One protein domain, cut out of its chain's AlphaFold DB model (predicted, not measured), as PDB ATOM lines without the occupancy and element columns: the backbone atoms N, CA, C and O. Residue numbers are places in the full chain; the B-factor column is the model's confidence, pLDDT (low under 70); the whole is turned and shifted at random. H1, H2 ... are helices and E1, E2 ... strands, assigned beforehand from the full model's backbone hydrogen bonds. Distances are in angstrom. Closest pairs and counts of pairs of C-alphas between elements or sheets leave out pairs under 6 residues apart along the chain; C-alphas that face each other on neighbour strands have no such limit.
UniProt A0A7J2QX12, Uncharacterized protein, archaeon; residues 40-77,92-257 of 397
ATOM      1  N   TYR A  40     195.372 157.411 221.360       69.56
ATOM      2  CA  TYR A  40     194.954 156.081 220.934       69.56
ATOM      3  C   TYR A  40     196.173 155.156 220.718       69.56
ATOM      4  O   TYR A  40     197.162 155.602 220.121       69.56
ATOM      5  N   PRO A  41     196.139 153.883 221.173       71.19
ATOM      6  CA  PRO A  41     197.223 152.911 220.965       71.19
ATOM      7  C   PRO A  41     197.646 152.761 219.498       71.19
ATOM      8  O   PRO A  41     198.797 152.463 219.183       71.19
ATOM      9  N   GLU A  42     196.720 152.998 218.572       71.00
ATOM     10  CA  GLU A  42     196.950 152.875 217.143       71.00
ATOM     11  C   GLU A  42     197.917 153.931 216.582       71.00
ATOM     12  O   GLU A  42     198.493 153.690 215.524       71.00
ATOM     13  N   TYR A  43     198.162 155.050 217.281       69.75
ATOM     14  CA  TYR A  43     199.191 156.032 216.893       69.75
ATOM     15  C   TYR A  43     200.621 155.503 217.048       69.75
ATOM     16  O   TYR A  43     201.538 155.993 216.392       69.75
ATOM     17  N   GLU A  44     200.826 154.522 217.927       73.81
ATOM     18  CA  GLU A  44     202.137 153.909 218.166       73.81
ATOM     19  C   GLU A  44     202.360 152.668 217.300       73.81
ATOM     20  O   GLU A  44     203.479 152.170 217.187       73.81
ATOM     21  N   ASN A  45     201.310 152.198 216.627       77.75
ATOM     22  CA  ASN A  45     201.377 151.063 215.732       77.75
ATOM     23  C   ASN A  45     201.783 151.520 214.320       77.75
ATOM     24  O   ASN A  45     200.950 151.979 213.533       77.75
ATOM     25  N   LEU A  46     203.075 151.369 214.006       79.62
ATOM     26  CA  LEU A  46     203.665 151.736 212.713       79.62
ATOM     27  C   LEU A  46     202.896 151.131 211.529       79.62
ATOM     28  O   LEU A  46     202.607 151.829 210.561       79.62
ATOM     29  N   GLU A  47     202.499 149.861 211.633       80.25
ATOM     30  CA  GLU A  47     201.788 149.155 210.566       80.25
ATOM     31  C   GLU A  47     200.373 149.713 210.350       80.25
ATOM     32  O   GLU A  47     199.952 149.915 209.210       80.25
ATOM     33  N   LYS A  48     199.639 150.049 211.421       78.75
ATOM     34  CA  LYS A  48     198.318 150.692 211.292       78.75
ATOM     35  C   LYS A  48     198.420 152.075 210.652       78.75
ATOM     36  O   LYS A  48     197.616 152.406 209.779       78.75
ATOM     37  N   LEU A  49     199.417 152.868 211.047       80.56
ATOM     38  CA  LEU A  49     199.655 154.190 210.470       80.56
ATOM     39  C   LEU A  49     200.040 154.088 208.989       80.56
ATOM     40  O   LEU A  49     199.477 154.789 208.148       80.56
ATOM     41  N   LYS A  50     200.938 153.163 208.649       84.00
ATOM     42  CA  LYS A  50     201.317 152.854 207.270       84.00
ATOM     43  C   LYS A  50     200.100 152.468 206.429       84.00
ATOM     44  O   LYS A  50     199.901 153.033 205.354       84.00
ATOM     45  N   GLN A  51     199.247 151.573 206.926       82.56
ATOM     46  CA  GLN A  51     198.007 151.196 206.240       82.56
ATOM     47  C   GLN A  51     197.105 152.406 205.998       82.56
ATOM     48  O   GLN A  51     196.667 152.617 204.868       82.56
ATOM     49  N   TYR A  52     196.868 153.239 207.015       83.44
ATOM     50  CA  TYR A  52     196.077 154.461 206.861       83.44
ATOM     51  C   TYR A  52     196.608 155.341 205.719       83.44
ATOM     52  O   TYR A  52     195.850 155.747 204.834       83.44
ATOM     53  N   LEU A  53     197.923 155.569 205.686       86.19
ATOM     54  CA  LEU A  53     198.572 156.373 204.656       86.19
ATOM     55  C   LEU A  53     198.357 155.806 203.242       86.19
ATOM     56  O   LEU A  53     198.024 156.561 202.325       86.19
ATOM     57  N   TYR A  54     198.462 154.487 203.068       88.81
ATOM     58  CA  TYR A  54     198.194 153.808 201.793       88.81
ATOM     59  C   TYR A  54     196.738 153.898 201.313       88.81
ATOM     60  O   TYR A  54     196.480 153.718 200.126       88.81
ATOM     61  N   PHE A  55     195.774 154.163 202.193       88.56
ATOM     62  CA  PHE A  55     194.350 154.178 201.831       88.56
ATOM     63  C   PHE A  55     193.716 155.571 201.818       88.56
ATOM     64  O   PHE A  55     192.558 155.707 201.404       88.56
ATOM     65  N   ARG A  56     194.444 156.589 202.290       86.50
ATOM     66  CA  ARG A  56     193.916 157.946 202.516       86.50
ATOM     67  C   ARG A  56     194.814 159.076 202.015       86.50
ATOM     68  O   ARG A  56     194.440 160.241 202.127       86.50
ATOM     69  N   THR A  57     196.006 158.766 201.509       87.06
ATOM     70  CA  THR A  57     196.989 159.789 201.128       87.06
ATOM     71  C   THR A  57     197.676 159.459 199.812       87.06
ATOM     72  O   THR A  57     197.465 158.400 199.221       87.06
ATOM     73  N   LEU A  58     198.545 160.369 199.366       89.25
ATOM     74  CA  LEU A  58     199.334 160.211 198.147       89.25
ATOM     75  C   LEU A  58     200.245 158.974 198.168       89.25
ATOM     76  O   LEU A  58     200.651 158.514 197.109       89.25
ATOM     77  N   ILE A  59     200.539 158.405 199.341       90.88
ATOM     78  CA  ILE A  59     201.299 157.154 199.448       90.88
ATOM     79  C   ILE A  59     200.560 156.012 198.736       90.88
ATOM     80  O   ILE A  59     201.165 155.219 198.018       90.88
ATOM     81  N   GLY A  60     199.231 156.007 198.839       91.50
ATOM     82  CA  GLY A  60     198.319 155.108 198.142       91.50
ATOM     83  C   GLY A  60     198.048 155.447 196.683       91.50
ATOM     84  O   GLY A  60     196.942 155.190 196.217       91.50
ATOM     85  N   TYR A  61     198.978 156.079 195.965       94.19
ATOM     86  CA  TYR A  61     198.695 156.595 194.628       94.19
ATOM     87  C   TYR A  61     198.214 155.504 193.656       94.19
ATOM     88  O   TYR A  61     198.805 154.426 193.546       94.19
ATOM     89  N   THR A  62     197.134 155.780 192.926       94.00
ATOM     90  CA  THR A  62     196.406 154.772 192.131       94.00
ATOM     91  C   THR A  62     196.765 154.796 190.637       94.00
ATOM     92  O   THR A  62     196.322 153.926 189.877       94.00
ATOM     93  N   ARG A  63     197.588 155.766 190.212       91.19
ATOM     94  CA  ARG A  63     198.051 155.996 188.829       91.19
ATOM     95  C   ARG A  63     199.553 155.684 188.696       91.19
ATOM     96  O   ARG A  63     200.378 156.590 188.831       91.19
ATOM     97  N   PRO A  64     199.938 154.406 188.513       85.12
ATOM     98  CA  PRO A  64     201.337 153.973 188.566       85.12
ATOM     99  C   PRO A  64     202.240 154.625 187.512       85.12
ATOM    100  O   PRO A  64     203.433 154.788 187.754       85.12
ATOM    101  N   GLU A  65     201.691 155.016 186.364       83.75
ATOM    102  CA  GLU A  65     202.393 155.717 185.288       83.75
ATOM    103  C   GLU A  65     203.056 157.008 185.782       83.75
ATOM    104  O   GLU A  65     204.242 157.222 185.553       83.75
ATOM    105  N   ARG A  66     202.334 157.790 186.588       80.75
ATOM    106  CA  ARG A  66     202.807 159.065 187.134       80.75
ATOM    107  C   ARG A  66     203.830 158.909 188.249       80.75
ATOM    108  O   ARG A  66     204.647 159.797 188.449       80.75
ATOM    109  N   ILE A  67     203.832 157.775 188.951       80.75
ATOM    110  CA  ILE A  67     204.854 157.488 189.973       80.75
ATOM    111  C   ILE A  67     206.249 157.477 189.332       80.75
ATOM    112  O   ILE A  67     207.209 157.962 189.925       80.75
ATOM    113  N   ARG A  68     206.349 156.972 188.094       76.88
ATOM    114  CA  ARG A  68     207.609 156.893 187.339       76.88
ATOM    115  C   ARG A  68     208.089 158.250 186.820       76.88
ATOM    116  O   ARG A  68     209.264 158.378 186.505       76.88
ATOM    117  N   GLU A  69     207.198 159.236 186.734       77.12
ATOM    118  CA  GLU A  69     207.500 160.596 186.266       77.12
ATOM    119  C   GLU A  69     208.156 161.465 187.357       77.12
ATOM    120  O   GLU A  69     208.707 162.518 187.046       77.12
ATOM    121  N   GLY A  70     208.143 161.011 188.617       73.06
ATOM    122  CA  GLY A  70     208.839 161.649 189.736       73.06
ATOM    123  C   GLY A  70     207.915 161.943 190.915       73.06
ATOM    124  O   GLY A  70     206.977 162.730 190.814       73.06
ATOM    125  N   PHE A  71     208.205 161.330 192.062       79.81
ATOM    126  CA  PHE A  71     207.556 161.608 193.343       79.81
ATOM    127  C   PHE A  71     208.612 161.744 194.449       79.81
ATOM    128  O   PHE A  71     209.687 161.149 194.339       79.81
ATOM    129  N   PRO A  72     208.320 162.494 195.529       77.50
ATOM    130  CA  PRO A  72     209.233 162.599 196.658       77.50
ATOM    131  C   PRO A  72     209.415 161.245 197.351       77.50
ATOM    132  O   PRO A  72     208.475 160.454 197.459       77.50
ATOM    133  N   LYS A  73     210.620 161.014 197.883       83.56
ATOM    134  CA  LYS A  73     210.872 159.930 198.836       83.56
ATOM    135  C   LYS A  73     210.124 160.234 200.133       83.56
ATOM    136  O   LYS A  73     210.232 161.340 200.658       83.56
ATOM    137  N   ILE A  74     209.382 159.256 200.644       84.50
ATOM    138  CA  ILE A  74     208.618 159.393 201.887       84.50
ATOM    139  C   ILE A  74     209.136 158.373 202.886       84.50
ATOM    140  O   ILE A  74     209.144 157.178 202.603       84.50
ATOM    141  N   THR A  75     209.542 158.846 204.059       85.88
ATOM    142  CA  THR A  75     209.914 158.001 205.194       85.88
ATOM    143  C   THR A  75     208.926 158.198 206.339       85.88
ATOM    144  O   THR A  75     208.363 159.279 206.523       85.88
ATOM    145  N   LEU A  76     208.674 157.130 207.092       82.31
ATOM    146  CA  LEU A  76     207.795 157.110 208.253       82.31
ATOM    147  C   LEU A  76     208.603 156.745 209.496       82.31
ATOM    148  O   LEU A  76     209.370 155.787 209.487       82.31
ATOM    149  N   LYS A  77     208.395 157.497 210.579       79.62
ATOM    150  CA  LYS A  77     208.971 157.225 211.897       79.62
ATOM    151  C   LYS A  77     207.920 157.469 212.968       79.62
ATOM    152  O   LYS A  77     207.274 158.516 212.961       79.62
ATOM    153  N   PRO A  92     197.735 149.397 197.494       90.81
ATOM    154  CA  PRO A  92     197.859 147.969 197.795       90.81
ATOM    155  C   PRO A  92     196.709 147.162 197.160       90.81
ATOM    156  O   PRO A  92     195.725 146.778 197.806       90.81
ATOM    157  N   TRP A  93     196.827 146.931 195.852       92.94
ATOM    158  CA  TRP A  93     195.864 146.186 195.040       92.94
ATOM    159  C   TRP A  93     195.770 144.706 195.431       92.94
ATOM    160  O   TRP A  93     196.771 144.074 195.762       92.94
ATOM    161  N   ILE A  94     194.567 144.137 195.312       93.00
ATOM    162  CA  ILE A  94     194.366 142.681 195.321       93.00
ATOM    163  C   ILE A  94     194.942 142.119 194.020       93.00
ATOM    164  O   ILE A  94     194.645 142.638 192.940       93.00
ATOM    165  N   LYS A  95     195.751 141.063 194.123       91.75
ATOM    166  CA  LYS A  95     196.423 140.409 192.994       91.75
ATOM    167  C   LYS A  95     196.069 138.924 192.961       91.75
ATOM    168  O   LYS A  95     195.940 138.309 194.013       91.75
ATOM    169  N   LYS A  96     195.932 138.361 191.755       90.31
ATOM    170  CA  LYS A  96     195.753 136.911 191.543       90.31
ATOM    171  C   LYS A  96     197.061 136.127 191.598       90.31
ATOM    172  O   LYS A  96     197.038 134.933 191.852       90.31
ATOM    173  N   GLU A  97     198.172 136.781 191.297       87.38
ATOM    174  CA  GLU A  97     199.503 136.172 191.294       87.38
ATOM    175  C   GLU A  97     200.009 135.959 192.725       87.38
ATOM    176  O   GLU A  97     199.600 136.682 193.637       87.38
ATOM    177  N   GLY A  98     200.911 134.993 192.903       84.88
ATOM    178  CA  GLY A  98     201.499 134.630 194.193       84.88
ATOM    179  C   GLY A  98     200.882 133.381 194.825       84.88
ATOM    180  O   GLY A  98     199.970 132.766 194.268       84.88
ATOM    181  N   ASP A  99     201.410 133.018 195.992       83.19
ATOM    182  CA  ASP A  99     200.930 131.887 196.780       83.19
ATOM    183  C   ASP A  99     199.715 132.314 197.606       83.19
ATOM    184  O   ASP A  99     199.819 133.158 198.496       83.19
ATOM    185  N   HIS A 100     198.557 131.724 197.304       91.19
ATOM    186  CA  HIS A 100     197.296 132.007 197.989       91.19
ATOM    187  C   HIS A 100     196.840 130.809 198.811       91.19
ATOM    188  O   HIS A 100     197.063 129.650 198.452       91.19
ATOM    189  N   VAL A 101     196.127 131.090 199.895       88.44
ATOM    190  CA  VAL A 101     195.537 130.059 200.757       88.44
ATOM    191  C   VAL A 101     194.565 129.131 200.009       88.44
ATOM    192  O   VAL A 101     193.804 129.549 199.135       88.44
ATOM    193  N   GLU A 102     194.508 127.857 200.407       86.69
ATOM    194  CA  GLU A 102     193.663 126.846 199.753       86.69
ATOM    195  C   GLU A 102     192.181 127.260 199.683       86.69
ATOM    196  O   GLU A 102     191.615 127.754 200.657       86.69
ATOM    197  N   GLY A 103     191.516 127.046 198.547       85.44
ATOM    198  CA  GLY A 103     190.103 127.409 198.373       85.44
ATOM    199  C   GLY A 103     189.868 128.910 198.181       85.44
ATOM    200  O   GLY A 103     188.720 129.357 198.151       85.44
ATOM    201  N   GLN A 104     190.932 129.700 198.033       92.00
ATOM    202  CA  GLN A 104     190.822 131.100 197.664       92.00
ATOM    203  C   GLN A 104     190.207 131.260 196.265       92.00
ATOM    204  O   GLN A 104     190.486 130.511 195.324       92.00
ATOM    205  N   LYS A 105     189.352 132.275 196.130       94.06
ATOM    206  CA  LYS A 105     188.837 132.764 194.851       94.06
ATOM    207  C   LYS A 105     189.046 134.266 194.808       94.06
ATOM    208  O   LYS A 105     188.556 134.975 195.686       94.06
ATOM    209  N   ILE A 106     189.754 134.726 193.782       95.19
ATOM    210  CA  ILE A 106     190.099 136.132 193.572       95.19
ATOM    211  C   ILE A 106     189.587 136.565 192.204       95.19
ATOM    212  O   ILE A 106     189.803 135.873 191.208       95.19
ATOM    213  N   GLY A 107     188.941 137.724 192.155       95.56
ATOM    214  CA  GLY A 107     188.698 138.455 190.918       95.56
ATOM    215  C   GLY A 107     189.411 139.797 190.960       95.56
ATOM    216  O   GLY A 107     189.373 140.497 191.972       95.56
ATOM    217  N   CYS A 108     190.060 140.152 189.858       95.44
ATOM    218  CA  CYS A 108     190.738 141.433 189.683       95.44
ATOM    219  C   CYS A 108     190.160 142.109 188.444       95.44
ATOM    220  O   CYS A 108     189.861 141.442 187.457       95.44
ATOM    221  N   ILE A 109     189.998 143.427 188.509       95.12
ATOM    222  CA  ILE A 109     189.547 144.235 187.381       95.12
ATOM    223  C   ILE A 109     190.771 144.557 186.528       95.12
ATOM    224  O   ILE A 109     191.513 145.491 186.839       95.12
ATOM    225  N   ASP A 110     190.979 143.764 185.482       91.75
ATOM    226  CA  ASP A 110     192.054 143.950 184.514       91.75
ATOM    227  C   ASP A 110     191.554 143.613 183.091       91.75
ATOM    228  O   ASP A 110     191.128 142.478 182.858       91.75
ATOM    229  N   PRO A 111     191.537 144.577 182.148       94.56
ATOM    230  CA  PRO A 111     191.916 145.983 182.325       94.56
ATOM    231  C   PRO A 111     190.922 146.768 183.209       94.56
ATOM    232  O   PRO A 111     189.778 146.338 183.394       94.56
ATOM    233  N   PRO A 112     191.316 147.948 183.738       97.06
ATOM    234  CA  PRO A 112     190.409 148.843 184.454       97.06
ATOM    235  C   PRO A 112     189.134 149.160 183.664       97.06
ATOM    236  O   PRO A 112     189.176 149.430 182.462       97.06
ATOM    237  N   ILE A 113     187.991 149.195 184.349       98.19
ATOM    238  CA  ILE A 113     186.704 149.486 183.711       98.19
ATOM    239  C   ILE A 113     186.526 150.999 183.615       98.19
ATOM    240  O   ILE A 113     186.348 151.678 184.626       98.19
ATOM    241  N   VAL A 114     186.517 151.521 182.390       98.12
ATOM    242  CA  VAL A 114     186.240 152.935 182.115       98.12
ATOM    243  C   VAL A 114     184.786 153.104 181.680       98.12
ATOM    244  O   VAL A 114     184.307 152.426 180.762       98.12
ATOM    245  N   VAL A 115     184.073 154.023 182.333       98.25
ATOM    246  CA  VAL A 115     182.690 154.377 181.989       98.25
ATOM    247  C   VAL A 115     182.581 155.884 181.823       98.25
ATOM    248  O   VAL A 115     183.005 156.652 182.684       98.25
ATOM    249  N   THR A 116     181.980 156.299 180.711       97.50
ATOM    250  CA  THR A 116     181.629 157.695 180.437       97.50
ATOM    251  C   THR A 116     180.111 157.852 180.473       97.50
ATOM    252  O   THR A 116     179.377 157.016 179.935       97.50
ATOM    253  N   ARG A 117     179.643 158.913 181.130       96.19
ATOM    254  CA  ARG A 117     178.245 159.351 181.144       96.19
ATOM    255  C   ARG A 117     178.187 160.845 180.872       96.19
ATOM    256  O   ARG A 117     178.970 161.603 181.438       96.19
ATOM    257  N   ASP A 118     177.239 161.249 180.050       95.69
ATOM    258  CA  ASP A 118     176.966 162.640 179.725       95.69
ATOM    259  C   ASP A 118     175.460 162.909 179.710       95.69
ATOM    260  O   ASP A 118     174.647 161.981 179.699       95.69
ATOM    261  N   ASP A 119     175.090 164.184 179.790       93.44
ATOM    262  CA  ASP A 119     173.708 164.636 179.681       93.44
ATOM    263  C   ASP A 119     173.522 165.662 178.554       93.44
ATOM    264  O   ASP A 119     174.464 166.206 177.979       93.44
ATOM    265  N   LYS A 120     172.255 165.983 178.272       91.38
ATOM    266  CA  LYS A 120     171.880 166.994 177.271       91.38
ATOM    267  C   LYS A 120     172.321 168.418 177.638       91.38
ATOM    268  O   LYS A 120     172.221 169.305 176.798       91.38
ATOM    269  N   LYS A 121     172.759 168.657 178.879       88.69
ATOM    270  CA  LYS A 121     173.235 169.958 179.372       88.69
ATOM    271  C   LYS A 121     174.754 170.110 179.208       88.69
ATOM    272  O   LYS A 121     175.300 171.131 179.612       88.69
ATOM    273  N   GLY A 122     175.430 169.118 178.619       90.19
ATOM    274  CA  GLY A 122     176.873 169.133 178.395       90.19
ATOM    275  C   GLY A 122     177.696 168.712 179.615       90.19
ATOM    276  O   GLY A 122     178.925 168.794 179.575       90.19
ATOM    277  N   ASN A 123     177.064 168.238 180.695       93.06
ATOM    278  CA  ASN A 123     177.802 167.640 181.801       93.06
ATOM    279  C   ASN A 123     178.372 166.299 181.351       93.06
ATOM    280  O   ASN A 123     177.680 165.499 180.731       93.06
ATOM    281  N   LYS A 124     179.627 166.033 181.713       94.75
ATOM    282  CA  LYS A 124     180.307 164.771 181.426       94.75
ATOM    283  C   LYS A 124     181.026 164.270 182.667       94.75
ATOM    284  O   LYS A 124     181.766 165.021 183.303       94.75
ATOM    285  N   VAL A 125     180.855 162.992 182.971       96.31
ATOM    286  CA  VAL A 125     181.570 162.264 184.019       96.31
ATOM    287  C   VAL A 125     182.290 161.087 183.386       96.31
ATOM    288  O   VAL A 125     181.709 160.324 182.614       96.31
ATOM    289  N   ILE A 126     183.569 160.951 183.719       97.25
ATOM    290  CA  ILE A 126     184.383 159.796 183.353       97.25
ATOM    291  C   ILE A 126     184.871 159.191 184.657       97.25
ATOM    292  O   ILE A 126     185.450 159.896 185.489       97.25
ATOM    293  N   ILE A 127     184.612 157.900 184.831       97.75
ATOM    294  CA  ILE A 127     185.151 157.134 185.948       97.75
ATOM    295  C   ILE A 127     186.041 156.011 185.435       97.75
ATOM    296  O   ILE A 127     185.774 155.433 184.377       97.75
ATOM    297  N   THR A 128     187.035 155.660 186.241       98.19
ATOM    298  CA  THR A 128     187.831 154.444 186.071       98.19
ATOM    299  C   THR A 128     187.721 153.615 187.339       98.19
ATOM    300  O   THR A 128     188.169 154.044 188.401       98.19
ATOM    301  N   LEU A 129     187.121 152.431 187.238       97.94
ATOM    302  CA  LEU A 129     187.023 151.473 188.332       97.94
ATOM    303  C   LEU A 129     188.206 150.497 188.274       97.94
ATOM    304  O   LEU A 129     188.426 149.830 187.261       97.94
ATOM    305  N   LYS A 130     188.945 150.414 189.381       97.56
ATOM    306  CA  LYS A 130     190.091 149.521 189.601       97.56
ATOM    307  C   LYS A 130     189.880 148.691 190.866       97.56
ATOM    308  O   LYS A 130     189.068 149.040 191.725       97.56
ATOM    309  N   GLY A 131     190.660 147.626 191.010       95.31
ATOM    310  CA  GLY A 131     190.731 146.833 192.234       95.31
ATOM    311  C   GLY A 131     190.275 145.397 192.046       95.31
ATOM    312  O   GLY A 131     190.397 144.835 190.961       95.31
ATOM    313  N   GLY A 132     189.783 144.786 193.117       95.75
ATOM    314  CA  GLY A 132     189.439 143.372 193.101       95.75
ATOM    315  C   GLY A 132     188.651 142.921 194.317       95.75
ATOM    316  O   GLY A 132     188.224 143.718 195.158       95.75
ATOM    317  N   TYR A 133     188.454 141.616 194.393       95.62
ATOM    318  CA  TYR A 133     187.737 140.946 195.461       95.62
ATOM    319  C   TYR A 133     188.306 139.564 195.720       95.62
ATOM    320  O   TYR A 133     188.802 138.900 194.813       95.62
ATOM    321  N   ALA A 134     188.210 139.140 196.972       94.75
ATOM    322  CA  ALA A 134     188.763 137.888 197.454       94.75
ATOM    323  C   ALA A 134     187.805 137.240 198.451       94.75
ATOM    324  O   ALA A 134     187.086 137.921 199.182       94.75
ATOM    325  N   LEU A 135     187.775 135.907 198.474       91.88
ATOM    326  CA  LEU A 135     186.959 135.171 199.436       91.88
ATOM    327  C   LEU A 135     187.600 135.195 200.827       91.88
ATOM    328  O   LEU A 135     186.920 135.493 201.809       91.88
ATOM    329  N   LYS A 136     188.900 134.891 200.907       90.75
ATOM    330  CA  LYS A 136     189.670 134.987 202.150       90.75
ATOM    331  C   LYS A 136     190.352 136.345 202.206       90.75
ATOM    332  O   LYS A 136     191.241 136.637 201.420       90.75
ATOM    333  N   THR A 137     189.882 137.191 203.108       88.62
ATOM    334  CA  THR A 137     190.231 138.616 203.165       88.62
ATOM    335  C   THR A 137     191.478 138.885 204.014       88.62
ATOM    336  O   THR A 137     192.148 139.898 203.827       88.62
ATOM    337  N   GLY A 138     191.829 137.954 204.909       86.06
ATOM    338  CA  GLY A 138     192.962 138.083 205.831       86.06
ATOM    339  C   GLY A 138     194.309 138.291 205.136       86.06
ATOM    340  O   GLY A 138     195.033 139.211 205.503       86.06
ATOM    341  N   GLU A 139     194.611 137.523 204.082       86.25
ATOM    342  CA  GLU A 139     195.891 137.634 203.353       86.25
ATOM    343  C   GLU A 139     196.048 138.963 202.591       86.25
ATOM    344  O   GLU A 139     197.160 139.383 202.294       86.25
ATOM    345  N   PHE A 140     194.945 139.680 202.347       87.62
ATOM    346  CA  PHE A 140     194.946 141.014 201.736       87.62
ATOM    347  C   PHE A 140     194.857 142.152 202.764       87.62
ATOM    348  O   PHE A 140     194.618 143.313 202.396       87.62
ATOM    349  N   GLY A 141     194.995 141.834 204.056       82.38
ATOM    350  CA  GLY A 141     194.892 142.796 205.154       82.38
ATOM    351  C   GLY A 141     193.509 143.445 205.256       82.38
ATOM    352  O   GLY A 141     193.395 144.580 205.709       82.38
ATOM    353  N   MET A 142     192.457 142.772 204.785       83.62
ATOM    354  CA  MET A 142     191.092 143.302 204.730       83.62
ATOM    355  C   MET A 142     190.315 142.950 206.012       83.62
ATOM    356  O   MET A 142     189.509 142.018 206.034       83.62
ATOM    357  N   THR A 143     190.587 143.704 207.079       69.44
ATOM    358  CA  THR A 143     189.941 143.616 208.406       69.44
ATOM    359  C   THR A 143     189.373 144.980 208.818       69.44
ATOM    360  O   THR A 143     189.876 145.998 208.348       69.44
ATOM    361  N   ASP A 144     188.337 145.010 209.660       57.25
ATOM    362  CA  ASP A 144     187.474 146.190 209.871       57.25
ATOM    363  C   ASP A 144     187.371 146.621 211.354       57.25
ATOM    364  O   ASP A 144     186.277 146.595 211.913       57.25
ATOM    365  N   TYR A 145     188.482 146.952 212.043       56.88
ATOM    366  CA  TYR A 145     188.428 147.261 213.491       56.88
ATOM    367  C   TYR A 145     189.389 148.362 213.993       56.88
ATOM    368  O   TYR A 145     190.456 148.071 214.523       56.88
ATOM    369  N   GLY A 146     188.992 149.641 213.967       57.72
ATOM    370  CA  GLY A 146     189.700 150.712 214.699       57.72
ATOM    371  C   GLY A 146     189.662 152.091 214.036       57.72
ATOM    372  O   GLY A 146     189.228 152.231 212.894       57.72
ATOM    373  N   ILE A 147     190.163 153.122 214.732       52.94
ATOM    374  CA  ILE A 147     190.104 154.537 214.289       52.94
ATOM    375  C   ILE A 147     190.888 154.826 212.996       52.94
ATOM    376  O   ILE A 147     190.546 155.731 212.237       52.94
ATOM    377  N   PHE A 148     191.914 154.022 212.715       53.97
ATOM    378  CA  PHE A 148     192.685 154.059 211.471       53.97
ATOM    379  C   PHE A 148     192.261 152.987 210.465       53.97
ATOM    380  O   PHE A 148     192.779 152.947 209.351       53.97
ATOM    381  N   GLU A 149     191.306 152.124 210.813       57.81
ATOM    382  CA  GLU A 149     191.024 150.894 210.066       57.81
ATOM    383  C   GLU A 149     189.903 151.024 209.037       57.81
ATOM    384  O   GLU A 149     189.266 150.046 208.659       57.81
ATOM    385  N   SER A 150     189.728 152.210 208.459       55.41
ATOM    386  CA  SER A 150     188.956 152.325 207.221       55.41
ATOM    387  C   SER A 150     189.819 151.883 206.023       55.41
ATOM    388  O   SER A 150     190.212 152.696 205.188       55.41
ATOM    389  N   LYS A 151     190.145 150.579 205.941       61.94
ATOM    390  CA  LYS A 151     191.108 149.944 204.999       61.94
ATOM    391  C   LYS A 151     190.657 149.891 203.529       61.94
ATOM    392  O   LYS A 151     190.834 148.880 202.843       61.94
ATOM    393  N   SER A 152     189.990 150.951 203.071       65.75
ATOM    394  CA  SER A 152     189.346 151.062 201.760       65.75
ATOM    395  C   SER A 152     188.531 149.815 201.378       65.75
ATOM    396  O   SER A 152     188.555 149.386 200.224       65.75
ATOM    397  N   LEU A 153     187.865 149.181 202.354       86.75
ATOM    398  CA  LEU A 153     186.945 148.080 202.079       86.75
ATOM    399  C   LEU A 153     185.746 148.609 201.298       86.75
ATOM    400  O   LEU A 153     185.292 149.738 201.504       86.75
ATOM    401  N   GLY A 154     185.226 147.789 200.397       91.81
ATOM    402  CA  GLY A 154     184.169 148.206 199.498       91.81
ATOM    403  C   GLY A 154     184.708 149.088 198.383       91.81
ATOM    404  O   GLY A 154     185.313 148.591 197.435       91.81
ATOM    405  N   LEU A 155     184.415 150.385 198.469       93.81
ATOM    406  CA  LEU A 155     184.559 151.330 197.369       93.81
ATOM    407  C   LEU A 155     185.195 152.631 197.852       93.81
ATOM    408  O   LEU A 155     184.545 153.422 198.528       93.81
ATOM    409  N   ALA A 156     186.449 152.872 197.488       93.81
ATOM    410  CA  ALA A 156     187.125 154.139 197.730       93.81
ATOM    411  C   ALA A 156     186.973 155.088 196.540       93.81
ATOM    412  O   ALA A 156     186.982 154.673 195.381       93.81
ATOM    413  N   TYR A 157     186.863 156.374 196.840       94.56
ATOM    414  CA  TYR A 157     186.928 157.446 195.864       94.56
ATOM    415  C   TYR A 157     188.349 158.009 195.811       94.56
ATOM    416  O   TYR A 157     188.931 158.359 196.843       94.56
ATOM    417  N   ALA A 158     188.893 158.103 194.601       94.81
ATOM    418  CA  ALA A 158     190.189 158.690 194.327       94.81
ATOM    419  C   ALA A 158     190.057 159.913 193.416       94.81
ATOM    420  O   ALA A 158     189.492 159.847 192.320       94.81
ATOM    421  N   TRP A 159     190.642 161.024 193.857       92.12
ATOM    422  CA  TRP A 159     190.719 162.270 193.101       92.12
ATOM    423  C   TRP A 159     192.173 162.532 192.732       92.12
ATOM    424  O   TRP A 159     193.059 162.450 193.582       92.12
ATOM    425  N   LYS A 160     192.446 162.771 191.445       90.25
ATOM    426  CA  LYS A 160     193.809 162.961 190.910       90.25
ATOM    427  C   LYS A 160     194.770 161.798 191.192       90.25
ATOM    428  O   LYS A 160     195.984 161.967 191.103       90.25
ATOM    429  N   GLY A 161     194.227 160.611 191.467       91.06
ATOM    430  CA  GLY A 161     194.971 159.400 191.820       91.06
ATOM    431  C   GLY A 161     195.233 159.221 193.321       91.06
ATOM    432  O   GLY A 161     195.863 158.243 193.705       91.06
ATOM    433  N   ILE A 162     194.761 160.137 194.175       92.06
ATOM    434  CA  ILE A 162     194.888 160.042 195.635       92.06
ATOM    435  C   ILE A 162     193.580 159.472 196.205       92.06
ATOM    436  O   ILE A 162     192.527 160.068 195.965       92.06
ATOM    437  N   PRO A 163     193.599 158.342 196.939       91.94
ATOM    438  CA  PRO A 163     192.414 157.815 197.611       91.94
ATOM    439  C   PRO A 163     192.085 158.683 198.831       91.94
ATOM    440  O   PRO A 163     192.934 158.860 199.697       91.94
ATOM    441  N   TYR A 164     190.868 159.224 198.915       86.69
ATOM    442  CA  TYR A 164     190.489 160.144 200.000       86.69
ATOM    443  C   TYR A 164     189.538 159.513 201.012       86.69
ATOM    444  O   TYR A 164     189.807 159.520 202.208       86.69
ATOM    445  N   PHE A 165     188.416 158.969 200.546       88.56
ATOM    446  CA  PHE A 165     187.356 158.465 201.417       88.56
ATOM    447  C   PHE A 165     186.631 157.279 200.791       88.56
ATOM    448  O   PHE A 165     186.741 157.023 199.590       88.56
ATOM    449  N   ASN A 166     185.881 156.546 201.613       90.19
ATOM    450  CA  ASN A 166     185.019 155.479 201.125       90.19
ATOM    451  C   ASN A 166     183.652 156.036 200.740       90.19
ATOM    452  O   ASN A 166     183.057 156.834 201.457       90.19
ATOM    453  N   LEU A 167     183.151 155.570 199.609       91.19
ATOM    454  CA  LEU A 167     181.773 155.741 199.202       91.19
ATOM    455  C   LEU A 167     180.906 154.694 199.903       91.19
ATOM    456  O   LEU A 167     181.362 153.587 200.197       91.19
ATOM    457  N   ASP A 168     179.634 155.024 200.111       90.44
ATOM    458  CA  ASP A 168     178.645 154.047 200.558       90.44
ATOM    459  C   ASP A 168     178.490 152.951 199.496       90.44
ATOM    460  O   ASP A 168     177.822 153.123 198.474       90.44
ATOM    461  N   PHE A 169     179.119 151.804 199.747       91.12
ATOM    462  CA  PHE A 169     179.103 150.666 198.840       91.12
ATOM    463  C   PHE A 169     177.675 150.249 198.470       91.12
ATOM    464  O   PHE A 169     177.412 149.975 197.301       91.12
ATOM    465  N   ASN A 170     176.742 150.243 199.429       90.50
ATOM    466  CA  ASN A 170     175.372 149.783 199.208       90.50
ATOM    467  C   ASN A 170     174.552 150.779 198.378       90.50
ATOM    468  O   ASN A 170     173.738 150.348 197.565       90.50
ATOM    469  N   ARG A 171     174.806 152.089 198.500       91.62
ATOM    470  CA  ARG A 171     174.172 153.123 197.654       91.62
ATOM    471  C   ARG A 171     174.458 152.926 196.160       91.62
ATOM    472  O   ARG A 171     173.582 153.144 195.311       91.62
ATOM    473  N   TYR A 172     175.696 152.562 195.829       93.06
ATOM    474  CA  TYR A 172     176.156 152.428 194.441       93.06
ATOM    475  C   TYR A 172     176.024 151.009 193.885       93.06
ATOM    476  O   TYR A 172     176.084 150.812 192.671       93.06
ATOM    477  N   LYS A 173     175.822 150.024 194.755       91.81
ATOM    478  CA  LYS A 173     175.633 148.620 194.408       91.81
ATOM    479  C   LYS A 173     174.351 148.415 193.577       91.81
ATOM    480  O   LYS A 173     173.267 148.758 194.052       91.81
ATOM    481  N   PRO A 174     174.421 147.852 192.353       94.06
ATOM    482  CA  PRO A 174     173.224 147.532 191.586       94.06
ATOM    483  C   PRO A 174     172.512 146.297 192.157       94.06
ATOM    484  O   PRO A 174     173.111 145.454 192.830       94.06
ATOM    485  N   GLN A 175     171.221 146.169 191.847       90.81
ATOM    486  CA  GLN A 175     170.450 144.967 192.161       90.81
ATOM    487  C   GLN A 175     171.106 143.727 191.531       90.81
ATOM    488  O   GLN A 175     171.556 143.769 190.389       90.81
ATOM    489  N   GLY A 176     171.168 142.624 192.282       89.69
ATOM    490  CA  GLY A 176     171.788 141.370 191.834       89.69
ATOM    491  C   GLY A 176     173.313 141.311 191.981       89.69
ATOM    492  O   GLY A 176     173.903 140.256 191.754       89.69
ATOM    493  N   PHE A 177     173.970 142.395 192.406       93.75
ATOM    494  CA  PHE A 177     175.367 142.325 192.826       93.75
ATOM    495  C   PHE A 177     175.435 141.616 194.187       93.75
ATOM    496  O   PHE A 177     174.885 142.087 195.173       93.75
ATOM    497  N   ASP A 178     176.092 140.471 194.285       90.12
ATOM    498  CA  ASP A 178     176.080 139.614 195.481       90.12
ATOM    499  C   ASP A 178     177.363 139.721 196.314       90.12
ATOM    500  O   ASP A 178     177.517 139.071 197.355       90.12
ATOM    501  N   LEU A 179     178.288 140.570 195.875       91.81
ATOM    502  CA  LEU A 179     179.488 140.909 196.618       91.81
ATOM    503  C   LEU A 179     179.129 141.831 197.795       91.81
ATOM    504  O   LEU A 179     178.288 142.730 197.678       91.81
ATOM    505  N   TYR A 180     179.754 141.592 198.945       90.19
ATOM    506  CA  TYR A 180     179.653 142.459 200.124       90.19
ATOM    507  C   TYR A 180     180.927 143.290 200.222       90.19
ATOM    508  O   TYR A 180     181.992 142.786 199.870       90.19
ATOM    509  N   TYR A 181     180.825 144.510 200.758       90.19
ATOM    510  CA  TYR A 181     181.954 145.442 200.868       90.19
ATOM    511  C   TYR A 181     183.196 144.801 201.516       90.19
ATOM    512  O   TYR A 181     184.313 145.012 201.061       90.19
ATOM    513  N   LYS A 182     182.998 143.936 202.520       89.62
ATOM    514  CA  LYS A 182     184.084 143.247 203.229       89.62
ATOM    515  C   LYS A 182     184.930 142.311 202.363       89.62
ATOM    516  O   LYS A 182     186.031 141.974 202.763       89.62
ATOM    517  N   PHE A 183     184.424 141.877 201.208       92.44
ATOM    518  CA  PHE A 183     185.134 140.981 200.289       92.44
ATOM    519  C   PHE A 183     185.825 141.716 199.143       92.44
ATOM    520  O   PHE A 183     186.455 141.067 198.313       92.44
ATOM    521  N   CYS A 184     185.714 143.043 199.060       93.19
ATOM    522  CA  CYS A 184     186.312 143.797 197.970       93.19
ATOM    523  C   CYS A 184     187.094 145.023 198.418       93.19
ATOM    524  O   CYS A 184     186.860 145.609 199.474       93.19
ATOM    525  N   ARG A 185     188.032 145.397 197.555       93.81
ATOM    526  CA  ARG A 185     188.776 146.646 197.612       93.81
ATOM    527  C   ARG A 185     188.739 147.243 196.217       93.81
ATOM    528  O   ARG A 185     189.539 146.878 195.353       93.81
ATOM    529  N   PHE A 186     187.778 148.128 195.999       95.81
ATOM    530  CA  PHE A 186     187.643 148.874 194.759       95.81
ATOM    531  C   PHE A 186     188.039 150.327 194.946       95.81
ATOM    532  O   PHE A 186     187.844 150.911 196.010       95.81
ATOM    533  N   VAL A 187     188.543 150.916 193.871       96.56
ATOM    534  CA  VAL A 187     188.840 152.339 193.779       96.56
ATOM    535  C   VAL A 187     188.171 152.882 192.528       96.56
ATOM    536  O   VAL A 187     188.383 152.358 191.435       96.56
ATOM    537  N   ILE A 188     187.384 153.938 192.690       97.00
ATOM    538  CA  ILE A 188     186.894 154.752 191.584       97.00
ATOM    539  C   ILE A 188     187.762 155.989 191.483       97.00
ATOM    540  O   ILE A 188     187.763 156.825 192.383       97.00
ATOM    541  N   GLU A 189     188.437 156.140 190.355       97.06
ATOM    542  CA  GLU A 189     189.063 157.400 189.989       97.06
ATOM    543  C   GLU A 189     188.069 158.272 189.230       97.06
ATOM    544  O   GLU A 189     187.500 157.840 188.225       97.06
ATOM    545  N   CYS A 190     187.876 159.506 189.690       95.69
ATOM    546  CA  CYS A 190     187.069 160.495 188.985       95.69
ATOM    547  C   CYS A 190     187.529 161.906 189.357       95.69
ATOM    548  O   CYS A 190     187.413 162.322 190.504       95.69
ATOM    549  N   ASP A 191     188.034 162.661 188.384       93.06
ATOM    550  CA  ASP A 191     188.648 163.970 188.644       93.06
ATOM    551  C   ASP A 191     187.665 165.146 188.560       93.06
ATOM    552  O   ASP A 191     188.038 166.272 188.885       93.06
ATOM    553  N   ASN A 192     186.450 164.910 188.055       88.25
ATOM    554  CA  ASN A 192     185.584 165.967 187.536       88.25
ATOM    555  C   ASN A 192     184.194 166.045 188.187       88.25
ATOM    556  O   ASN A 192     183.339 166.755 187.649       88.25
ATOM    557  N   VAL A 193     183.986 165.356 189.314       91.81
ATOM    558  CA  VAL A 193     182.789 165.456 190.161       91.81
ATOM    559  C   VAL A 193     183.075 166.332 191.385       91.81
ATOM    560  O   VAL A 193     184.192 166.353 191.897       91.81
ATOM    561  N   GLU A 194     182.070 167.079 191.835       89.50
ATOM    562  CA  GLU A 194     182.171 167.932 193.020       89.50
ATOM    563  C   GLU A 194     182.231 167.086 194.295       89.50
ATOM    564  O   GLU A 194     181.409 166.190 194.513       89.50
ATOM    565  N   THR A 195     183.205 167.381 195.155       89.00
ATOM    566  CA  THR A 195     183.422 166.649 196.405       89.00
ATOM    567  C   THR A 195     183.597 167.585 197.584       89.00
ATOM    568  O   THR A 195     184.108 168.695 197.463       89.00
ATOM    569  N   ASP A 196     183.175 167.098 198.740       85.81
ATOM    570  CA  ASP A 196     183.393 167.696 200.044       85.81
ATOM    571  C   ASP A 196     184.316 166.739 200.804       85.81
ATOM    572  O   ASP A 196     183.868 165.803 201.472       85.81
ATOM    573  N   ILE A 197     185.627 166.917 200.603       81.81
ATOM    574  CA  ILE A 197     186.667 166.035 201.159       81.81
ATOM    575  C   ILE A 197     186.632 166.076 202.691       81.81
ATOM    576  O   ILE A 197     186.754 165.032 203.330       81.81
ATOM    577  N   ALA A 198     186.385 167.251 203.280       78.44
ATOM    578  CA  ALA A 198     186.277 167.424 204.727       78.44
ATOM    579  C   ALA A 198     185.140 166.581 205.323       78.44
ATOM    580  O   ALA A 198     185.293 166.011 206.400       78.44
ATOM    581  N   ARG A 199     184.017 166.450 204.604       80.50
ATOM    582  CA  ARG A 199     182.906 165.562 204.986       80.50
ATOM    583  C   ARG A 199     182.957 164.189 204.321       80.50
ATOM    584  O   ARG A 199     181.982 163.446 204.419       80.50
ATOM    585  N   SER A 200     184.064 163.848 203.657       86.25
ATOM    586  CA  SER A 200     184.297 162.536 203.048       86.25
ATOM    587  C   SER A 200     183.151 162.084 202.131       86.25
ATOM    588  O   SER A 200     182.657 160.961 202.239       86.25
ATOM    589  N   ARG A 201     182.675 162.974 201.249       87.06
ATOM    590  CA  ARG A 201     181.514 162.695 200.390       87.06
ATOM    591  C   ARG A 201     181.565 163.397 199.038       87.06
ATOM    592  O   ARG A 201     182.212 164.425 198.860       87.06
ATOM    593  N   ILE A 202     180.795 162.860 198.098       89.81
ATOM    594  CA  ILE A 202     180.408 163.553 196.863       89.81
ATOM    595  C   ILE A 202     179.250 164.499 197.189       89.81
ATOM    596  O   ILE A 202     178.378 164.143 197.988       89.81
ATOM    597  N   VAL A 203     179.243 165.695 196.596       90.06
ATOM    598  CA  VAL A 203     178.188 166.698 196.811       90.06
ATOM    599  C   VAL A 203     176.867 166.184 196.210       90.06
ATOM    600  O   VAL A 203     176.799 166.021 194.992       90.06
ATOM    601  N   PRO A 204     175.816 165.911 197.015       82.25
ATOM    602  CA  PRO A 204     174.594 165.259 196.520       82.25
ATOM    603  C   PRO A 204     173.809 166.073 195.487       82.25
ATOM    604  O   PRO A 204     173.210 165.500 194.588       82.25
ATOM    605  N   GLU A 205     173.822 167.399 195.612       80.69
ATOM    606  CA  GLU A 205     173.117 168.328 194.715       80.69
ATOM    607  C   GLU A 205     173.977 168.758 193.515       80.69
ATOM    608  O   GLU A 205     173.556 169.577 192.699       80.69
ATOM    609  N   GLY A 206     175.185 168.198 193.384       82.19
ATOM    610  CA  GLY A 206     176.069 168.483 192.262       82.19
ATOM    611  C   GLY A 206     175.466 167.976 190.953       82.19
ATOM    612  O   GLY A 206     175.019 166.830 190.858       82.19
ATOM    613  N   SER A 207     175.522 168.791 189.898       87.56
ATOM    614  CA  SER A 207     174.943 168.477 188.576       87.56
ATOM    615  C   SER A 207     175.456 167.164 187.962       87.56
ATOM    616  O   SER A 207     174.800 166.564 187.110       87.56
ATOM    617  N   LYS A 208     176.624 166.697 188.412       92.94
ATOM    618  CA  LYS A 208     177.309 165.485 187.952       92.94
ATOM    619  C   LYS A 208     177.110 164.262 188.847       92.94
ATOM    620  O   LYS A 208     177.481 163.167 188.427       92.94
ATOM    621  N   GLU A 209     176.542 164.404 190.046       94.25
ATOM    622  CA  GLU A 209     176.340 163.270 190.960       94.25
ATOM    623  C   GLU A 209     175.467 162.167 190.333       94.25
ATOM    624  O   GLU A 209     175.900 161.010 190.357       94.25
ATOM    625  N   PRO A 210     174.333 162.465 189.664       94.31
ATOM    626  CA  PRO A 210     173.511 161.414 189.065       94.31
ATOM    627  C   PRO A 210     174.245 160.653 187.951       94.31
ATOM    628  O   PRO A 210     174.113 159.431 187.822       94.31
ATOM    629  N   LEU A 211     175.062 161.365 187.163       96.38
ATOM    630  CA  LEU A 211     175.902 160.778 186.115       96.38
ATOM    631  C   LEU A 211     176.989 159.883 186.716       96.38
ATOM    632  O   LEU A 211     177.202 158.774 186.225       96.38
ATOM    633  N   PHE A 212     177.623 160.328 187.803       97.06
ATOM    634  CA  PHE A 212     178.584 159.538 188.566       97.06
ATOM    635  C   PHE A 212     177.938 158.261 189.116       97.06
ATOM    636  O   PHE A 212     178.394 157.163 188.804       97.06
ATOM    637  N   SER A 213     176.824 158.383 189.842       96.19
ATOM    638  CA  SER A 213     176.057 157.256 190.386       96.19
ATOM    639  C   SER A 213     175.686 156.229 189.309       96.19
ATOM    640  O   SER A 213     175.860 155.021 189.497       96.19
ATOM    641  N   SER A 214     175.218 156.699 188.149       96.31
ATOM    642  CA  SER A 214     174.905 155.853 186.993       96.31
ATOM    643  C   SER A 214     176.143 155.152 186.425       96.31
ATOM    644  O   SER A 214     176.094 153.953 186.135       96.31
ATOM    645  N   ALA A 215     177.264 155.868 186.294       97.94
ATOM    646  CA  ALA A 215     178.515 155.318 185.784       97.94
ATOM    647  C   ALA A 215     179.084 154.230 186.710       97.94
ATOM    648  O   ALA A 215     179.525 153.186 186.232       97.94
ATOM    649  N   VAL A 216     179.019 154.430 188.030       97.75
ATOM    650  CA  VAL A 216     179.484 153.441 189.015       97.75
ATOM    651  C   VAL A 216     178.644 152.170 188.965       97.75
ATOM    652  O   VAL A 216     179.193 151.069 188.914       97.75
ATOM    653  N   ARG A 217     177.312 152.305 188.922       97.56
ATOM    654  CA  ARG A 217     176.403 151.154 188.788       97.56
ATOM    655  C   ARG A 217     176.696 150.357 187.523       97.56
ATOM    656  O   ARG A 217     176.698 149.133 187.565       97.56
ATOM    657  N   GLU A 218     176.965 151.045 186.418       97.81
ATOM    658  CA  GLU A 218     177.364 150.411 185.163       97.81
ATOM    659  C   GLU A 218     178.690 149.655 185.286       97.81
ATOM    660  O   GLU A 218     178.791 148.515 184.838       97.81
ATOM    661  N   ALA A 219     179.693 150.246 185.936       98.19
ATOM    662  CA  ALA A 219     180.968 149.575 186.157       98.19
ATOM    663  C   ALA A 219     180.806 148.301 187.008       98.19
ATOM    664  O   ALA A 219     181.408 147.273 186.698       98.19
ATOM    665  N   PHE A 220     179.927 148.317 188.020       97.81
ATOM    666  CA  PHE A 220     179.577 147.109 188.772       97.81
ATOM    667  C   PHE A 220     178.833 146.065 187.938       97.81
ATOM    668  O   PHE A 220     179.120 144.878 188.087       97.81
ATOM    669  N   ARG A 221     177.928 146.464 187.033       97.25
ATOM    670  CA  ARG A 221     177.280 145.513 186.109       97.25
ATOM    671  C   ARG A 221     178.300 144.809 185.220       97.25
ATOM    672  O   ARG A 221     178.249 143.591 185.106       97.25
ATOM    673  N   ARG A 222     179.294 145.532 184.704       97.50
ATOM    674  CA  ARG A 222     180.386 144.927 183.923       97.50
ATOM    675  C   ARG A 222     181.209 143.925 184.733       97.50
ATOM    676  O   ARG A 222     181.646 142.922 184.188       97.50
ATOM    677  N   ILE A 223     181.381 144.136 186.043       97.06
ATOM    678  CA  ILE A 223     181.994 143.117 186.913       97.06
ATOM    679  C   ILE A 223     181.123 141.857 186.971       97.06
ATOM    680  O   ILE A 223     181.667 140.756 186.923       97.06
ATOM    681  N   MET A 224     179.794 141.993 187.034       96.06
ATOM    682  CA  MET A 224     178.872 140.845 187.081       96.06
ATOM    683  C   MET A 224     178.960 139.951 185.843       96.06
ATOM    684  O   MET A 224     178.721 138.748 185.925       96.06
ATOM    685  N   GLU A 225     179.321 140.536 184.707       95.12
ATOM    686  CA  GLU A 225     179.496 139.835 183.435       95.12
ATOM    687  C   GLU A 225     180.821 139.055 183.375       95.12
ATOM    688  O   GLU A 225     181.001 138.193 182.515       95.12
ATOM    689  N   THR A 226     181.751 139.299 184.305       95.50
ATOM    690  CA  THR A 226     183.056 138.625 184.302       95.50
ATOM    691  C   THR A 226     182.949 137.171 184.762       95.50
ATOM    692  O   THR A 226     182.185 136.812 185.665       95.50
ATOM    693  N   LYS A 227     183.782 136.305 184.174       94.50
ATOM    694  CA  LYS A 227     183.899 134.902 184.594       94.50
ATOM    695  C   LYS A 227     184.320 134.786 186.061       94.50
ATOM    696  O   LYS A 227     183.711 134.025 186.807       94.50
ATOM    697  N   ASP A 228     185.307 135.581 186.482       94.62
ATOM    698  CA  ASP A 228     185.809 135.562 187.859       94.62
ATOM    699  C   ASP A 228     184.706 135.844 188.875       94.62
ATOM    700  O   ASP A 228     184.633 135.185 189.910       94.62
ATOM    701  N   TYR A 229     183.843 136.827 188.604       95.75
ATOM    702  CA  TYR A 229     182.734 137.159 189.493       95.75
ATOM    703  C   TYR A 229     181.753 135.993 189.606       95.75
ATOM    704  O   TYR A 229     181.385 135.596 190.712       95.75
ATOM    705  N   ASN A 230     181.367 135.411 188.471       94.81
ATOM    706  CA  ASN A 230     180.423 134.299 188.437       94.81
ATOM    707  C   ASN A 230     180.968 133.058 189.162       94.81
ATOM    708  O   ASN A 230     180.262 132.458 189.980       94.81
ATOM    709  N   ASP A 231     182.241 132.723 188.944       93.38
ATOM    710  CA  ASP A 231     182.921 131.624 189.632       93.38
ATOM    711  C   ASP A 231     183.038 131.892 191.140       93.38
ATOM    712  O   ASP A 231     182.761 131.007 191.959       93.38
ATOM    713  N   TRP A 232     183.378 133.127 191.524       94.69
ATOM    714  CA  TRP A 232     183.464 133.549 192.920       94.69
ATOM    715  C   TRP A 232     182.113 133.430 193.635       94.69
ATOM    716  O   TRP A 232     182.028 132.829 194.709       94.69
ATOM    717  N   ILE A 233     181.032 133.930 193.027       94.06
ATOM    718  CA  ILE A 233     179.676 133.859 193.584       94.06
ATOM    719  C   ILE A 233     179.203 132.417 193.718       94.06
ATOM    720  O   ILE A 233     178.688 132.039 194.776       94.06
ATOM    721  N   LYS A 234     179.394 131.597 192.680       93.56
ATOM    722  CA  LYS A 234     179.024 130.180 192.710       93.56
ATOM    723  C   LYS A 234     179.741 129.458 193.850       93.56
ATOM    724  O   LYS A 234     179.097 128.747 194.623       93.56
ATOM    725  N   HIS A 235     181.046 129.684 193.995       93.50
ATOM    726  CA  HIS A 235     181.837 129.064 195.050       93.50
ATOM    727  C   HIS A 235     181.425 129.550 196.445       93.50
ATOM    728  O   HIS A 235     181.182 128.734 197.333       93.50
ATOM    729  N   ARG A 236     181.230 130.860 196.636       92.19
ATOM    730  CA  ARG A 236     180.752 131.415 197.910       92.19
ATOM    731  C   ARG A 236     179.387 130.856 198.307       92.19
ATOM    732  O   ARG A 236     179.183 130.510 199.468       92.19
ATOM    733  N   ARG A 237     178.440 130.777 197.368       91.94
ATOM    734  CA  ARG A 237     177.108 130.200 197.623       91.94
ATOM    735  C   ARG A 237     177.214 128.728 198.019       91.94
ATOM    736  O   ARG A 237     176.528 128.311 198.948       91.94
ATOM    737  N   TYR A 238     178.090 127.966 197.363       93.12
ATOM    738  CA  TYR A 238     178.371 126.578 197.729       93.12
ATOM    739  C   TYR A 238     178.929 126.461 199.155       93.12
ATOM    740  O   TYR A 238     178.390 125.691 199.949       93.12
ATOM    741  N   LEU A 239     179.937 127.262 199.511       91.44
ATOM    742  CA  LEU A 239     180.515 127.259 200.857       91.44
ATOM    743  C   LEU A 239     179.490 127.648 201.922       91.44
ATOM    744  O   LEU A 239     179.351 126.932 202.906       91.44
ATOM    745  N   LYS A 240     178.702 128.703 201.683       90.25
ATOM    746  CA  LYS A 240     177.621 129.102 202.594       90.25
ATOM    747  C   LYS A 240     176.581 127.991 202.754       90.25
ATOM    748  O   LYS A 240     176.102 127.756 203.855       90.25
ATOM    749  N   LYS A 241     176.226 127.280 201.678       92.88
ATOM    750  CA  LYS A 241     175.310 126.130 201.756       92.88
ATOM    751  C   LYS A 241     175.908 124.991 202.586       92.88
ATOM    752  O   LYS A 241     175.184 124.385 203.369       92.88
ATOM    753  N   LYS A 242     177.205 124.709 202.420       93.31
ATOM    754  CA  LYS A 242     177.924 123.700 203.208       93.31
ATOM    755  C   LYS A 242     177.945 124.079 204.690       93.31
ATOM    756  O   LYS A 242     177.544 123.266 205.506       93.31
ATOM    757  N   GLU A 243     178.321 125.316 205.007       92.06
ATOM    758  CA  GLU A 243     178.330 125.872 206.366       92.06
ATOM    759  C   GLU A 243     176.947 125.778 207.021       92.06
ATOM    760  O   GLU A 243     176.810 125.163 208.072       92.06
ATOM    761  N   LEU A 244     175.902 126.282 206.354       92.44
ATOM    762  CA  LEU A 244     174.525 126.186 206.848       92.44
ATOM    763  C   LEU A 244     174.081 124.729 207.046       92.44
ATOM    764  O   LEU A 244     173.356 124.437 207.994       92.44
ATOM    765  N   GLY A 245     174.513 123.817 206.171       94.75
ATOM    766  CA  GLY A 245     174.271 122.383 206.311       94.75
ATOM    767  C   GLY A 245     174.967 121.785 207.534       94.75
ATOM    768  O   GLY A 245     174.337 121.042 208.282       94.75
ATOM    769  N   THR A 246     176.231 122.146 207.775       94.88
ATOM    770  CA  THR A 246     176.990 121.738 208.965       94.88
ATOM    771  C   THR A 246     176.332 122.262 210.237       94.88
ATOM    772  O   THR A 246     176.026 121.464 211.117       94.88
ATOM    773  N   THR A 247     176.021 123.559 210.313       93.69
ATOM    774  CA  THR A 247     175.345 124.152 211.479       93.69
ATOM    775  C   THR A 247     173.965 123.538 211.714       93.69
ATOM    776  O   THR A 247     173.570 123.310 212.854       93.69
ATOM    777  N   LEU A 248     173.214 123.230 210.652       93.69
ATOM    778  CA  LEU A 248     171.933 122.538 210.775       93.69
ATOM    779  C   LEU A 248     172.100 121.121 211.338       93.69
ATOM    780  O   LEU A 248     171.313 120.721 212.192       93.69
ATOM    781  N   ASN A 249     173.078 120.357 210.851       95.19
ATOM    782  CA  ASN A 249     173.317 118.995 211.325       95.19
ATOM    783  C   ASN A 249     173.812 118.982 212.772       95.19
ATOM    784  O   ASN A 249     173.272 118.215 213.558       95.19
ATOM    785  N   GLN A 250     174.704 119.898 213.147       93.25
ATOM    786  CA  GLN A 250     175.124 120.075 214.536       93.25
ATOM    787  C   GLN A 250     173.917 120.330 215.452       93.25
ATOM    788  O   GLN A 250     173.729 119.632 216.440       93.25
ATOM    789  N   ARG A 251     173.017 121.247 215.073       92.56
ATOM    790  CA  ARG A 251     171.785 121.506 215.839       92.56
ATOM    791  C   ARG A 251     170.865 120.284 215.934       92.56
ATOM    792  O   ARG A 251     170.138 120.143 216.910       92.56
ATOM    793  N   LYS A 252     170.841 119.414 214.918       94.00
ATOM    794  CA  LYS A 252     170.086 118.149 214.976       94.00
ATOM    795  C   LYS A 252     170.744 117.149 215.921       94.00
ATOM    796  O   LYS A 252     170.028 116.485 216.655       94.00
ATOM    797  N   GLU A 253     172.068 117.041 215.892       93.38
ATOM    798  CA  GLU A 253     172.842 116.176 216.787       93.38
ATOM    799  C   GLU A 253     172.684 116.611 218.246       93.38
ATOM    800  O   GLU A 253     172.398 115.772 219.092       93.38
ATOM    801  N   GLU A 254     172.740 117.918 218.525       90.56
ATOM    802  CA  GLU A 254     172.458 118.493 219.848       90.56
ATOM    803  C   GLU A 254     171.068 118.081 220.357       90.56
ATOM    804  O   GLU A 254     170.934 117.616 221.485       90.56
ATOM    805  N   LEU A 255     170.041 118.141 219.499       91.44
ATOM    806  CA  LEU A 255     168.687 117.689 219.846       91.44
ATOM    807  C   LEU A 255     168.572 116.170 220.057       91.44
ATOM    808  O   LEU A 255     167.639 115.716 220.718       91.44
ATOM    809  N   LEU A 256     169.461 115.376 219.459       89.38
ATOM    810  CA  LEU A 256     169.507 113.921 219.627       89.38
ATOM    811  C   LEU A 256     170.373 113.488 220.818       89.38
ATOM    812  O   LEU A 256     170.334 112.314 221.184       89.38
ATOM    813  N   GLY A 257     171.141 114.406 221.409       88.44
ATOM    814  CA  GLY A 257     172.003 114.134 222.553       88.44
ATOM    815  C   GLY A 257     171.216 113.648 223.772       88.44
ATOM    816  O   GLY A 257     170.108 114.109 224.039       88.44
TER     817      GLY A 257
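Overview. This is residues 40 to 77 and 92 to 257 of the 397 residues of an uncharacterized protein of archaeon (UniProt A0A7J2QX12). A twisted sheet of six strands is built round the long strand E4; helix H4 packs over E3 and E4, and the long helix H5 starts beside E2 and runs off as an arm, its residues 240 to 256 sticking out together with Gly 257 after it. H1 stands on end over E6, while H2 and E1 lie off the sheet. You have 204 printed residues, with five named helices and seven named strands in the order H1 H2 E1 E2 E3 E4 E5 E6 H3 E7 H4 H5. The sheet is branched and mixed, the class is mixed, helices and strands, and the whole is compact, with a radius of gyration of the C-alphas of 19.4 A and spans of 67 by 50 by 32 A.

Along the chain. Find C-alpha 124 at (180.307, 164.771, 181.426); from there E4, residues 124 to 134, runs 32.4 A. The sheet's other strands are E2, residues 106 to 108, E3, 113 to 118, E5, 154 to 159, E6, 162 to 167, and E7, 184 to 189. H4, residues 209 to 224, is 22.9 A long; H5, residues 227 to 256, runs 43.3 A to C-alpha 256 at (169.507, 113.921, 219.627). H1, residues 46 to 56, begins at (203.665, 151.736, 212.713) and is 15.4 A long. The short ones are H2, residues 64 to 67, E1, 74 to 76, and H3, 169 to 172.

Arrangement. Look along E4: E2 and E3 lie on one side of it, E7 on the other side. E3 and E4 form a hairpin, with N 115 and O 127 at 3.0 A; antiparallel too are E2 and E4, N 107 and O 133 at 2.9 A, and E4 and E7, N 130 and O 187 at 2.9 A. E5 is parallel to E7, N 156 and O 186 at 2.8 A, and forms a hairpin with E6, N 157 and O 165 at 2.8 A. H4 lies over E3 and E4 at a height over the sheet of 7.1 A; its closest C-alphas to E3 are Leu 211 and Arg 117, 5.7 A. H1 stands up from the sheet at 69 degrees, over E6, with the C-alphas of Arg 56 and Tyr 164 closest at 4.8 A. H5 only grazes the sheet with residues 227 to 232, and H3 with 169 to 172. H3 and H4 only just touch, with 3 pairs of C-alphas within 8 A, made by residues 213 to 217 of H4; the closest are Tyr 172 and Arg 217, 5.8 A. H4 and H5 are close but not clearly touching, Ile 223 and Tyr 229 having the closest C-alphas at 6.5 A, and about perpendicular at 75 degrees. H2 is not on the sheet, and E1 pairs with no named strand. In H1, H4 and H5 every O i to N i+4 pair is within hydrogen-bond range; H2 and H3 are too short for one.

Size, cuts and confidence. The C-alphas of Gly 122 and Gly 257 are the farthest apart, 70.7 A. Residues 78 to 91 are not printed, with 20.2 A between C-alphas 77 and 92. The links E4 to E5, H3 to E7 and E7 to H4 are long. The mean pLDDT of the printed part is 88.8; residues 40, 43 and 143 to 152 are under 70.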